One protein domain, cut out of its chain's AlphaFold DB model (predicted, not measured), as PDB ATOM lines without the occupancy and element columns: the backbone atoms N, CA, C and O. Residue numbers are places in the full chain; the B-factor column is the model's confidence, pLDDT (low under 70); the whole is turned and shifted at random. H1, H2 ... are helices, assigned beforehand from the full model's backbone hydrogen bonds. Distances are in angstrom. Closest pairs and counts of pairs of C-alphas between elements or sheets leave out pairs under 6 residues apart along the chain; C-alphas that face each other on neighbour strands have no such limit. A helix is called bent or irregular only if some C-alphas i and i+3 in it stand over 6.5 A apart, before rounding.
ATOM      1  N   ASP A  18     367.295  71.963 222.774       83.94
ATOM      2  CA  ASP A  18     367.299  72.518 221.415       83.94
ATOM      3  C   ASP A  18     365.983  73.243 221.085       83.94
ATOM      4  O   ASP A  18     365.998  74.340 220.540       83.94
ATOM      5  N   ILE A  19     364.831  72.674 221.471       83.56
ATOM      6  CA  ILE A  19     363.512  73.304 221.282       83.56
ATOM      7  C   ILE A  19     363.387  74.565 222.144       83.56
ATOM      8  O   ILE A  19     362.826  75.561 221.692       83.56
ATOM      9  N   GLU A  20     363.888  74.521 223.379       85.44
ATOM     10  CA  GLU A  20     363.927  75.693 224.254       85.44
ATOM     11  C   GLU A  20     364.746  76.809 223.603       85.44
ATOM     12  O   GLU A  20     364.248  77.917 223.445       85.44
ATOM     13  N   MET A  21     365.955  76.496 223.135       84.12
ATOM     14  CA  MET A  21     366.859  77.455 222.508       84.12
ATOM     15  C   MET A  21     366.313  78.054 221.207       84.12
ATOM     16  O   MET A  21     366.450  79.264 220.991       84.12
ATOM     17  N   ASP A  22     365.681  77.233 220.364       86.06
ATOM     18  CA  ASP A  22     365.029  77.680 219.129       86.06
ATOM     19  C   ASP A  22     363.930  78.707 219.422       86.06
ATOM     20  O   ASP A  22     363.847  79.742 218.765       86.06
ATOM     21  N   LEU A  23     363.073  78.425 220.408       84.94
ATOM     22  CA  LEU A  23     361.930  79.278 220.735       84.94
ATOM     23  C   LEU A  23     362.334  80.506 221.562       84.94
ATOM     24  O   LEU A  23     361.687  81.550 221.469       84.94
ATOM     25  N   GLU A  24     363.394  80.384 222.360       83.75
ATOM     26  CA  GLU A  24     363.881  81.442 223.239       83.75
ATOM     27  C   GLU A  24     364.646  82.513 222.469       83.75
ATOM     28  O   GLU A  24     364.298  83.689 222.540       83.75
ATOM     29  N   ILE A  25     365.688  82.105 221.740       78.94
ATOM     30  CA  ILE A  25     366.667  83.015 221.126       78.94
ATOM     31  C   ILE A  25     366.488  83.074 219.603       78.94
ATOM     32  O   ILE A  25     367.129  83.879 218.929       78.94
ATOM     33  N   GLY A  26     365.617  82.237 219.032       73.75
ATOM     34  CA  GLY A  26     365.531  82.103 217.582       73.75
ATOM     35  C   GLY A  26     366.807  81.494 217.009       73.75
ATOM     36  O   GLY A  26     367.198  81.836 215.892       73.75
ATOM     37  N   TRP A  27     367.510  80.652 217.781       68.81
ATOM     38  CA  TRP A  27     368.721  79.982 217.317       68.81
ATOM     39  C   TRP A  27     368.335  78.884 216.328       68.81
ATOM     40  O   TRP A  27     368.249  77.729 216.700       68.81
ATOM     41  N   LEU A  28     368.086  79.306 215.087       58.31
ATOM     42  CA  LEU A  28     367.600  78.547 213.934       58.31
ATOM     43  C   LEU A  28     368.253  77.161 213.797       58.31
ATOM     44  O   LEU A  28     369.237  77.003 213.070       58.31
ATOM     45  N   SER A  29     367.695  76.142 214.453       60.78
ATOM     46  CA  SER A  29     367.841  74.770 213.976       60.78
ATOM     47  C   SER A  29     367.091  74.598 212.649       60.78
ATOM     48  O   SER A  29     366.249  75.422 212.289       60.78
ATOM     49  N   ASP A  30     367.377  73.524 211.907       72.81
ATOM     50  CA  ASP A  30     366.767  73.196 210.602       72.81
ATOM     51  C   ASP A  30     365.254  72.845 210.677       72.81
ATOM     52  O   ASP A  30     364.750  72.041 209.889       72.81
ATOM     53  N   LYS A  31     364.514  73.399 211.646       77.56
ATOM     54  CA  LYS A  31     363.080  73.177 211.854       77.56
ATOM     55  C   LYS A  31     362.247  74.083 210.965       77.56
ATOM     56  O   LYS A  31     362.606  75.218 210.665       77.56
ATOM     57  N   THR A  32     361.095  73.570 210.561       84.25
ATOM     58  CA  THR A  32     360.124  74.335 209.778       84.25
ATOM     59  C   THR A  32     359.300  75.271 210.667       84.25
ATOM     60  O   THR A  32     359.054  74.968 211.836       84.25
ATOM     61  N   ASP A  33     358.791  76.371 210.100       82.00
ATOM     62  CA  ASP A  33     357.903  77.319 210.798       82.00
ATOM     63  C   ASP A  33     356.705  76.629 211.469       82.00
ATOM     64  O   ASP A  33     356.276  77.014 212.556       82.00
ATOM     65  N   GLU A  34     356.166  75.587 210.833       84.75
ATOM     66  CA  GLU A  34     355.027  74.829 211.353       84.75
ATOM     67  C   GLU A  34     355.409  73.987 212.580       84.75
ATOM     68  O   GLU A  34     354.670  73.949 213.562       84.75
ATOM     69  N   GLU A  35     356.587  73.358 212.576       85.69
ATOM     70  CA  GLU A  35     357.101  72.639 213.749       85.69
ATOM     71  C   GLU A  35     357.397  73.596 214.904       85.69
ATOM     72  O   GLU A  35     357.094  73.284 216.059       85.69
ATOM     73  N   MET A  36     357.941  74.778 214.602       85.75
ATOM     74  CA  MET A  36     358.180  75.815 215.603       85.75
ATOM     75  C   MET A  36     356.871  76.344 216.193       85.75
ATOM     76  O   MET A  36     356.773  76.485 217.411       85.75
ATOM     77  N   ARG A  37     355.838  76.555 215.369       87.00
ATOM     78  CA  ARG A  37     354.508  76.967 215.839       87.00
ATOM     79  C   ARG A  37     353.889  75.923 216.765       87.00
ATOM     80  O   ARG A  37     353.429  76.264 217.850       87.00
ATOM     81  N   GLN A  38     353.928  74.646 216.387       88.06
ATOM     82  CA  GLN A  38     353.410  73.560 217.229       88.06
ATOM     83  C   GLN A  38     354.198  73.416 218.538       88.06
ATOM     84  O   GLN A  38     353.624  73.129 219.593       88.06
ATOM     85  N   ALA A  39     355.518  73.617 218.494       87.75
ATOM     86  CA  ALA A  39     356.353  73.621 219.687       87.75
ATOM     87  C   ALA A  39     356.026  74.815 220.597       87.75
ATOM     88  O   ALA A  39     355.902  74.629 221.809       87.75
ATOM     89  N   TRP A  40     355.813  76.005 220.026       88.81
ATOM     90  CA  TRP A  40     355.361  77.179 220.763       88.81
ATOM     91  C   TRP A  40     354.023  76.920 221.446       88.81
ATOM     92  O   TRP A  40     353.948  77.028 222.661       88.81
ATOM     93  N   GLU A  41     352.991  76.467 220.732       88.81
ATOM     94  CA  GLU A  41     351.679  76.171 221.334       88.81
ATOM     95  C   GLU A  41     351.764  75.181 222.503       88.81
ATOM     96  O   GLU A  41     351.029  75.286 223.485       88.81
ATOM     97  N   ARG A  42     352.688  74.221 222.417       86.88
ATOM     98  CA  ARG A  42     352.881  73.194 223.438       86.88
ATOM     99  C   ARG A  42     353.662  73.675 224.660       86.88
ATOM    100  O   ARG A  42     353.383  73.204 225.762       86.88
ATOM    101  N   TYR A  43     354.654  74.541 224.469       87.31
ATOM    102  CA  TYR A  43     355.597  74.958 225.515       87.31
ATOM    103  C   TYR A  43     355.505  76.444 225.876       87.31
ATOM    104  O   TYR A  43     356.268  76.900 226.722       87.31
ATOM    105  N   ARG A  44     354.551  77.183 225.302       87.06
ATOM    106  CA  ARG A  44     354.303  78.611 225.539       87.06
ATOM    107  C   ARG A  44     354.290  78.949 227.017       87.06
ATOM    108  O   ARG A  44     355.038  79.816 227.443       87.06
ATOM    109  N   ASP A  45     353.470  78.255 227.800       85.38
ATOM    110  CA  ASP A  45     353.309  78.565 229.223       85.38
ATOM    111  C   ASP A  45     354.600  78.305 230.009       85.38
ATOM    112  O   ASP A  45     354.940  79.067 230.910       85.38
ATOM    113  N   TYR A  46     355.349  77.256 229.644       86.12
ATOM    114  CA  TYR A  46     356.658  76.977 230.235       86.12
ATOM    115  C   TYR A  46     357.647  78.096 229.907       86.12
ATOM    116  O   TYR A  46     358.269  78.646 230.811       86.12
ATOM    117  N   LEU A  47     357.745  78.469 228.628       85.06
ATOM    118  CA  LEU A  47     358.651  79.517 228.177       85.06
ATOM    119  C   LEU A  47     358.276  80.850 228.814       85.06
ATOM    120  O   LEU A  47     359.141  81.497 229.386       85.06
ATOM    121  N   MET A  48     357.008  81.250 228.808       83.88
ATOM    122  CA  MET A  48     356.553  82.504 229.415       83.88
ATOM    123  C   MET A  48     356.775  82.558 230.935       83.88
ATOM    124  O   MET A  48     356.911  83.649 231.477       83.88
ATOM    125  N   ALA A  49     356.869  81.412 231.616       84.81
ATOM    126  CA  ALA A  49     357.165  81.338 233.047       84.81
ATOM    127  C   ALA A  49     358.668  81.392 233.394       84.81
ATOM    128  O   ALA A  49     359.008  81.503 234.576       84.81
ATOM    129  N   LEU A  50     359.573  81.296 232.412       82.44
ATOM    130  CA  LEU A  50     361.012  81.394 232.665       82.44
ATOM    131  C   LEU A  50     361.389  82.798 233.170       82.44
ATOM    132  O   LEU A  50     360.865  83.795 232.668       82.44
ATOM    133  N   PRO A  51     362.315  82.899 234.144       75.88
ATOM    134  CA  PRO A  51     362.761  84.189 234.650       75.88
ATOM    135  C   PRO A  51     363.488  84.965 233.546       75.88
ATOM    136  O   PRO A  51     364.544  84.542 233.077       75.88
ATOM    137  N   ARG A  52     362.938  86.119 233.158       78.81
ATOM    138  CA  ARG A  52     363.530  87.048 232.186       78.81
ATOM    139  C   ARG A  52     363.695  88.438 232.783       78.81
ATOM    140  O   ARG A  52     363.119  88.760 233.823       78.81
ATOM    141  N   ALA A  53     364.500  89.260 232.117       77.25
ATOM    142  CA  ALA A  53     364.547  90.683 232.413       77.25
ATOM    143  C   ALA A  53     363.172  91.318 232.141       77.25
ATOM    144  O   ALA A  53     362.479  90.922 231.202       77.25
ATOM    145  N   ALA A  54     362.793  92.299 232.961       77.88
ATOM    146  CA  ALA A  54     361.573  93.066 232.745       77.88
ATOM    147  C   ALA A  54     361.609  93.717 231.356       77.88
ATOM    148  O   ALA A  54     362.603  94.345 230.988       77.88
ATOM    149  N   GLY A  55     360.531  93.551 230.591       79.69
ATOM    150  CA  GLY A  55     360.472  94.043 229.217       79.69
ATOM    151  C   GLY A  55     361.309  93.254 228.215       79.69
ATOM    152  O   GLY A  55     361.869  93.841 227.291       79.69
ATOM    153  N   SER A  56     361.355  91.935 228.391       83.75
ATOM    154  CA  SER A  56     361.787  90.982 227.372       83.75
ATOM    155  C   SER A  56     360.765  89.850 227.242       83.75
ATOM    156  O   SER A  56     360.054  89.504 228.198       83.75
ATOM    157  N   ARG A  57     360.658  89.294 226.039       88.06
ATOM    158  CA  ARG A  57     359.793  88.180 225.659       88.06
ATOM    159  C   ARG A  57     360.594  87.210 224.774       88.06
ATOM    160  O   ARG A  57     361.497  87.626 224.057       88.06
ATOM    161  N   PRO A  58     360.285  85.905 224.804       89.12
ATOM    162  CA  PRO A  58     360.959  84.947 223.934       89.12
ATOM    163  C   PRO A  58     360.702  85.266 222.458       89.12
ATOM    164  O   PRO A  58     359.621  85.736 222.096       89.12
ATOM    165  N   VAL A  59     361.666  84.961 221.588       88.00
ATOM    166  CA  VAL A  59     361.575  85.261 220.146       88.00
ATOM    167  C   VAL A  59     360.329  84.633 219.506       88.00
ATOM    168  O   VAL A  59     359.657  85.271 218.695       88.00
ATOM    169  N   ALA A  60     359.947  83.429 219.933       87.69
ATOM    170  CA  ALA A  60     358.723  82.775 219.478       87.69
ATOM    171  C   ALA A  60     357.436  83.558 219.809       87.69
ATOM    172  O   ALA A  60     356.473  83.487 219.047       87.69
ATOM    173  N   TRP A  61     357.407  84.340 220.895       90.69
ATOM    174  CA  TRP A  61     356.268  85.210 221.204       90.69
ATOM    175  C   TRP A  61     356.119  86.311 220.148       90.69
ATOM    176  O   TRP A  61     355.020  86.549 219.646       90.69
ATOM    177  N   TRP A  62     357.233  86.926 219.747       88.94
ATOM    178  CA  TRP A  62     357.250  87.940 218.693       88.94
ATOM    179  C   TRP A  62     356.770  87.369 217.356       88.94
ATOM    180  O   TRP A  62     355.869  87.935 216.733       88.94
ATOM    181  N   TRP A  63     357.300  86.211 216.958       88.31
ATOM    182  CA  TRP A  63     356.952  85.577 215.687       88.31
ATOM    183  C   TRP A  63     355.517  85.056 215.632       88.31
ATOM    184  O   TRP A  63     354.853  85.231 214.617       88.31
ATOM    185  N   PHE A  64     355.021  84.418 216.695       88.31
ATOM    186  CA  PHE A  64     353.739  83.709 216.632       88.31
ATOM    187  C   PHE A  64     352.560  84.468 217.243       88.31
ATOM    188  O   PHE A  64     351.437  84.268 216.787       88.31
ATOM    189  N   GLU A  65     352.767  85.328 218.246       88.12
ATOM    190  CA  GLU A  65     351.669  86.124 218.823       88.12
ATOM    191  C   GLU A  65     351.547  87.513 218.208       88.12
ATOM    192  O   GLU A  65     350.437  88.034 218.096       88.12
ATOM    193  N   ARG A  66     352.671  88.122 217.823       85.81
ATOM    194  CA  ARG A  66     352.693  89.478 217.257       85.81
ATOM    195  C   ARG A  66     352.934  89.517 215.754       85.81
ATOM    196  O   ARG A  66     352.832  90.600 215.184       85.81
ATOM    197  N   ASP A  67     353.209  88.368 215.134       86.19
ATOM    198  CA  ASP A  67     353.512  88.239 213.701       86.19
ATOM    199  C   ASP A  67     354.580  89.250 213.251       86.19
ATOM    200  O   ASP A  67     354.479  89.915 212.219       86.19
ATOM    201  N   MET A  68     355.599  89.436 214.095       84.62
ATOM    202  CA  MET A  68     356.666  90.401 213.868       84.62
ATOM    203  C   MET A  68     358.019  89.825 214.257       84.62
ATOM    204  O   MET A  68     358.136  88.946 215.108       84.62
ATOM    205  N   ASN A  69     359.079  90.353 213.653       83.31
ATOM    206  CA  ASN A  69     360.428  89.988 214.059       83.31
ATOM    207  C   ASN A  69     360.735  90.551 215.445       83.31
ATOM    208  O   ASN A  69     360.436  91.716 215.713       83.31
ATOM    209  N   SER A  70     361.375  89.735 216.286       81.12
ATOM    210  CA  SER A  70     361.872  90.180 217.586       81.12
ATOM    211  C   SER A  70     362.812  91.371 217.394       81.12
ATOM    212  O   SER A  70     363.835  91.234 216.711       81.12
ATOM    213  N   PRO A  71     362.511  92.534 217.992       78.88
ATOM    214  CA  PRO A  71     363.488  93.603 218.103       78.88
ATOM    215  C   PRO A  71     364.672  93.117 218.948       78.88
ATOM    216  O   PRO A  71     364.529  92.231 219.792       78.88
ATOM    217  N   SER A  72     365.862  93.669 218.721       73.75
ATOM    218  CA  SER A  72     367.063  93.237 219.437       73.75
ATOM    219  C   SER A  72     367.328  94.100 220.669       73.75
ATOM    220  O   SER A  72     367.429  95.325 220.561       73.75
ATOM    221  N   GLY A  73     367.533  93.461 221.824       68.56
ATOM    222  CA  GLY A  73     367.980  94.118 223.052       68.56
ATOM    223  C   GLY A  73     367.049  95.247 223.497       68.56
ATOM    224  O   GLY A  73     365.907  95.021 223.862       68.56
ATOM    225  N   ARG A  74     367.543  96.486 223.487       66.44
ATOM    226  CA  ARG A  74     366.804  97.650 223.996       66.44
ATOM    227  C   ARG A  74     365.524  97.961 223.214       66.44
ATOM    228  O   ARG A  74     364.538  98.385 223.812       66.44
ATOM    229  N   ASP A  75     365.550  97.751 221.901       76.12
ATOM    230  CA  ASP A  75     364.395  98.027 221.042       76.12
ATOM    231  C   ASP A  75     363.210  97.120 221.409       76.12
ATOM    232  O   ASP A  75     362.062  97.453 221.137       76.12
ATOM    233  N   GLU A  76     363.485  95.993 222.072       83.62
ATOM    234  CA  GLU A  76     362.478  95.056 222.550       83.62
ATOM    235  C   GLU A  76     361.642  95.662 223.682       83.62
ATOM    236  O   GLU A  76     360.414  95.692 223.614       83.62
ATOM    237  N   THR A  77     362.305  96.207 224.702       82.75
ATOM    238  CA  THR A  77     361.639  96.842 225.843       82.75
ATOM    239  C   THR A  77     360.846  98.074 225.416       82.75
ATOM    240  O   THR A  77     359.727  98.280 225.886       82.75
ATOM    241  N   ASP A  78     361.402  98.873 224.501       81.31
ATOM    242  CA  ASP A  78     360.720 100.042 223.944       81.31
ATOM    243  C   ASP A  78     359.470  99.615 223.157       81.31
ATOM    244  O   ASP A  78     358.393 100.171 223.384       81.31
ATOM    245  N   ALA A  79     359.573  98.579 222.317       84.25
ATOM    246  CA  ALA A  79     358.437  98.044 221.571       84.25
ATOM    247  C   ALA A  79     357.342  97.491 222.497       84.25
ATOM    248  O   ALA A  79     356.166  97.793 222.302       84.25
ATOM    249  N   LEU A  80     357.693  96.728 223.538       85.94
ATOM    250  CA  LEU A  80     356.714  96.217 224.509       85.94
ATOM    251  C   LEU A  80     356.016  97.347 225.271       85.94
ATOM    252  O   LEU A  80     354.808  97.281 225.506       85.94
ATOM    253  N   PHE A  81     356.763  98.394 225.628       82.38
ATOM    254  CA  PHE A  81     356.212  99.576 226.284       82.38
ATOM    255  C   PHE A  81     355.247 100.338 225.366       82.38
ATOM    256  O   PHE A  81     354.169 100.733 225.807       82.38
ATOM    257  N   GLU A  82     355.604 100.530 224.094       83.75
ATOM    258  CA  GLU A  82     354.757 101.203 223.100       83.75
ATOM    259  C   GLU A  82     353.497 100.396 222.759       83.75
ATOM    260  O   GLU A  82     352.429 100.979 222.572       83.75
ATOM    261  N   MET A  83     353.592  99.064 222.745       83.62
ATOM    262  CA  MET A  83     352.445  98.172 222.551       83.62
ATOM    263  C   MET A  83     351.544  98.048 223.790       83.62
ATOM    264  O   MET A  83     350.433  97.536 223.671       83.62
ATOM    265  N   GLY A  84     351.990  98.504 224.967       83.94
ATOM    266  CA  GLY A  84     351.239  98.365 226.220       83.94
ATOM    267  C   GLY A  84     351.185  96.929 226.754       83.94
ATOM    268  O   GLY A  84     350.255  96.582 227.473       83.94
ATOM    269  N   GLU A  85     352.173  96.102 226.403       87.12
ATOM    270  CA  GLU A  85     352.267  94.677 226.773       87.12
ATOM    271  C   GLU A  85     353.106  94.437 228.041       87.12
ATOM    272  O   GLU A  85     353.421  93.294 228.388       87.12
ATOM    273  N   LEU A  86     353.496  95.525 228.708       83.44
ATOM    274  CA  LEU A  86     354.167  95.506 230.002       83.44
ATOM    275  C   LEU A  86     353.150  95.709 231.116       83.44
ATOM    276  O   LEU A  86     352.305  96.607 231.034       83.44
ATOM    277  N   ASP A  87     353.270  94.919 232.176       82.69
ATOM    278  CA  ASP A  87     352.498  95.151 233.393       82.69
ATOM    279  C   ASP A  87     353.020  96.373 234.186       82.69
ATOM    280  O   ASP A  87     354.051  96.976 233.867       82.69
ATOM    281  N   GLU A  88     352.279  96.800 235.212       79.06
ATOM    282  CA  GLU A  88     352.634  97.993 235.993       79.06
ATOM    283  C   GLU A  88     353.981  97.849 236.727       79.06
ATOM    284  O   GLU A  88     354.719  98.835 236.860       79.06
ATOM    285  N   ASP A  89     354.328  96.633 237.153       81.75
ATOM    286  CA  ASP A  89     355.565  96.333 237.872       81.75
ATOM    287  C   ASP A  89     356.771  96.329 236.918       81.75
ATOM    288  O   ASP A  89     357.812  96.930 237.217       81.75
ATOM    289  N   GLU A  90     356.615  95.741 235.732       81.38
ATOM    290  CA  GLU A  90     357.557  95.775 234.619       81.38
ATOM    291  C   GLU A  90     357.792  97.217 234.176       81.38
ATOM    292  O   GLU A  90     358.941  97.644 234.068       81.38
ATOM    293  N   ILE A  91     356.736  98.017 234.009       82.81
ATOM    294  CA  ILE A  91     356.854  99.443 233.681       82.81
ATOM    295  C   ILE A  91     357.654 100.184 234.757       82.81
ATOM    296  O   ILE A  91     358.517 101.007 234.435       82.81
ATOM    297  N   ALA A  92     357.381  99.929 236.038       83.94
ATOM    298  CA  ALA A  92     358.096 100.571 237.134       83.94
ATOM    299  C   ALA A  92     359.580 100.172 237.172       83.94
ATOM    300  O   ALA A  92     360.432 101.011 237.488       83.94
ATOM    301  N   GLN A  93     359.898  98.916 236.857       83.00
ATOM    302  CA  GLN A  93     361.269  98.419 236.767       83.00
ATOM    303  C   GLN A  93     362.001  99.022 235.561       83.00
ATOM    304  O   GLN A  93     363.045  99.647 235.736       83.00
ATOM    305  N   VAL A  94     361.398  98.962 234.376       81.06
ATOM    306  CA  VAL A  94     361.931  99.530 233.131       81.06
ATOM    307  C   VAL A  94     362.205 101.032 233.277       81.06
ATOM    308  O   VAL A  94     363.273 101.516 232.908       81.06
ATOM    309  N   ARG A  95     361.295 101.786 233.907       81.19
ATOM    310  CA  ARG A  95     361.507 103.217 234.191       81.19
ATOM    311  C   ARG A  95     362.675 103.470 235.141       81.19
ATOM    312  O   ARG A  95     363.393 104.452 234.952       81.19
ATOM    313  N   ARG A  96     362.865 102.623 236.159       83.25
ATOM    314  CA  ARG A  96     364.025 102.711 237.060       83.25
ATOM    315  C   ARG A  96     365.320 102.443 236.303       83.25
ATOM    316  O   ARG A  96     366.280 103.191 236.477       83.25
ATOM    317  N   ASP A  97     365.323 101.443 235.433       80.25
ATOM    318  CA  ASP A  97     366.492 101.100 234.628       80.25
ATOM    319  C   ASP A  97     366.849 102.243 233.669       80.25
ATOM    320  O   ASP A  97     368.008 102.652 233.604       80.25
ATOM    321  N   TRP A  98     365.857 102.862 233.024       78.44
ATOM    322  CA  TRP A  98     366.066 104.035 232.169       78.44
ATOM    323  C   TRP A  98     366.532 105.281 232.927       78.44
ATOM    324  O   TRP A  98     367.360 106.030 232.409       78.44
ATOM    325  N   ALA A  99     366.036 105.519 234.145       80.06
ATOM    326  CA  ALA A  99     366.447 106.665 234.961       80.06
ATOM    327  C   ALA A  99     367.933 106.605 235.357       80.06
ATOM    328  O   ALA A  99     368.570 107.645 235.519       80.06
ATOM    329  N   ASN A 100     368.489 105.397 235.472       79.56
ATOM    330  CA  ASN A 100     369.903 105.178 235.768       79.56
ATOM    331  C   ASN A 100     370.802 105.237 234.519       79.56
ATOM    332  O   ASN A 100     372.025 105.147 234.641       79.56
ATOM    333  N   MET A 101     370.228 105.392 233.320       75.31
ATOM    334  CA  MET A 101     370.987 105.498 232.075       75.31
ATOM    335  C   MET A 101     371.382 106.948 231.759       75.31
ATOM    336  O   MET A 101     370.622 107.886 232.026       75.31
ATOM    337  N   PRO A 102     372.553 107.158 231.126       76.69
ATOM    338  CA  PRO A 102     372.926 108.477 230.637       76.69
ATOM    339  C   PRO A 102     371.918 108.964 229.574       76.69
ATOM    340  O   PRO A 102     371.408 108.145 228.810       76.69
ATOM    341  N   PRO A 103     371.654 110.282 229.459       72.00
ATOM    342  CA  PRO A 103     370.627 110.831 228.562       72.00
ATOM    343  C   PRO A 103     370.759 110.439 227.083       72.00
ATOM    344  O   PRO A 103     369.759 110.295 226.390       72.00
ATOM    345  N   SER A 104     371.985 110.228 226.591       74.94
ATOM    346  CA  SER A 104     372.252 109.743 225.225       74.94
ATOM    347  C   SER A 104     371.805 108.299 224.988       74.94
ATOM    348  O   SER A 104     371.646 107.875 223.847       74.94
ATOM    349  N   LEU A 105     371.622 107.552 226.072       66.69
ATOM    350  CA  LEU A 105     371.117 106.195 226.118       66.69
ATOM    351  C   LEU A 105     369.768 106.185 226.839       66.69
ATOM    352  O   LEU A 105     369.487 105.219 227.540       66.69
ATOM    353  N   GLN A 106     368.937 107.218 226.717       69.00
ATOM    354  CA  GLN A 106     367.531 107.133 227.110       69.00
ATOM    355  C   GLN A 106     366.671 106.727 225.905       69.00
ATOM    356  O   GLN A 106     367.035 107.021 224.765       69.00
ATOM    357  N   PRO A 107     365.565 106.002 226.126       66.50
ATOM    358  CA  PRO A 107     364.780 105.444 225.045       66.50
ATOM    359  C   PRO A 107     363.926 106.519 224.386       66.50
ATOM    360  O   PRO A 107     363.571 107.535 224.996       66.50
ATOM    361  N   ARG A 108     363.591 106.305 223.113       66.88
ATOM    362  CA  ARG A 108     362.913 107.326 222.296       66.88
ATOM    363  C   ARG A 108     361.502 107.619 222.808       66.88
ATOM    364  O   ARG A 108     361.051 108.761 222.718       66.88
ATOM    365  N   CYS A 109     360.860 106.636 223.432       60.38
ATOM    366  CA  CYS A 109     359.557 106.785 224.073       60.38
ATOM    367  C   CYS A 109     359.580 107.778 225.260       60.38
ATOM    368  O   CYS A 109     358.598 108.492 225.481       60.38
ATOM    369  N   LEU A 110     360.708 107.919 225.978       58.91
ATOM    370  CA  LEU A 110     360.880 108.966 226.997       58.91
ATOM    371  C   LEU A 110     361.096 110.346 226.369       58.91
ATOM    372  O   LEU A 110     360.559 111.336 226.868       58.91
ATOM    373  N   ALA A 111     361.841 110.418 225.262       56.34
ATOM    374  CA  ALA A 111     362.088 111.675 224.556       56.34
ATOM    375  C   ALA A 111     360.797 112.273 223.964       56.34
ATOM    376  O   ALA A 111     360.601 113.487 224.027       56.34
ATOM    377  N   LEU A 112     359.888 111.430 223.457       50.81
ATOM    378  CA  LEU A 112     358.577 111.862 222.957       50.81
ATOM    379  C   LEU A 112     357.684 112.402 224.084       50.81
ATOM    380  O   LEU A 112     357.113 113.480 223.941       50.81
ATOM    381  N   ARG A 113     357.643 111.746 225.254       50.94
ATOM    382  CA  ARG A 113     356.866 112.249 226.405       50.94
ATOM    383  C   ARG A 113     357.442 113.517 227.039       50.94
ATOM    384  O   ARG A 113     356.680 114.334 227.551       50.94
ATOM    385  N   ALA A 114     358.761 113.707 227.000       52.19
ATOM    386  CA  ALA A 114     359.382 114.961 227.430       52.19
ATOM    387  C   ALA A 114     359.041 116.128 226.480       52.19
ATOM    388  O   ALA A 114     358.888 117.261 226.932       52.19
ATOM    389  N   ALA A 115     358.877 115.848 225.181       48.78
ATOM    390  CA  ALA A 115     358.459 116.829 224.181       48.78
ATOM    391  C   ALA A 115     356.952 117.146 224.237       48.78
ATOM    392  O   ALA A 115     356.553 118.270 223.937       48.78
ATOM    393  N   GLU A 116     356.119 116.198 224.675       47.09
ATOM    394  CA  GLU A 116     354.661 116.362 224.771       47.09
ATOM    395  C   GLU A 116     354.162 117.100 226.022       47.09
ATOM    396  O   GLU A 116     352.958 117.147 226.253       47.09
ATOM    397  N   GLY A 117     355.045 117.734 226.804       46.22
ATOM    398  CA  GLY A 117     354.645 118.732 227.799       46.22
ATOM    399  C   GLY A 117     353.534 118.244 228.727       46.22
ATOM    400  O   GLY A 117     352.392 118.695 228.626       46.22
TER     401      GLY A 117
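AT A GLANCE: This is residues 18 to 117 of the 121 residues of an uncharacterized protein of Mesorhizobium sp. YM1C-6-2 (UniProt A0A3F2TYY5). What shape? It is a rod: crossed H1, H2 and H3, then looser H4, H5 and H6. What parts? The printed part has 100 residues with six named helices, all helix. It is only just loose: radius of gyration of the C-alphas 15.4 A, spans 48 by 21 by 21 A.

HOW THE PARTS SIT: Which meet first? H1, residues 18 to 25, H2, 33 to 48, and H3, 59 to 65, touch pairwise, about perpendicular; the closest C-alphas, 23 and 60, are 4.9 A apart. What follows? H4, 74 to 83, only just touches H6, 108 to 115, with 3 pairs of C-alphas within 8 A; H5, 88 to 99, touches no helix. In H2 10 of 12 O i to N i+4 pairs are within hydrogen-bond range, elsewhere every one.

IN THESE COORDINATES: Where is C-alpha 18? It is at (367.299, 72.518, 221.415). Any irregularity? H2 is irregular: C-alphas 42 and 45 are 7.9 A apart.

THE WHOLE: Any cut? The printed part has none. Low pLDDT? Residues 105 to 117, among others, are under 70.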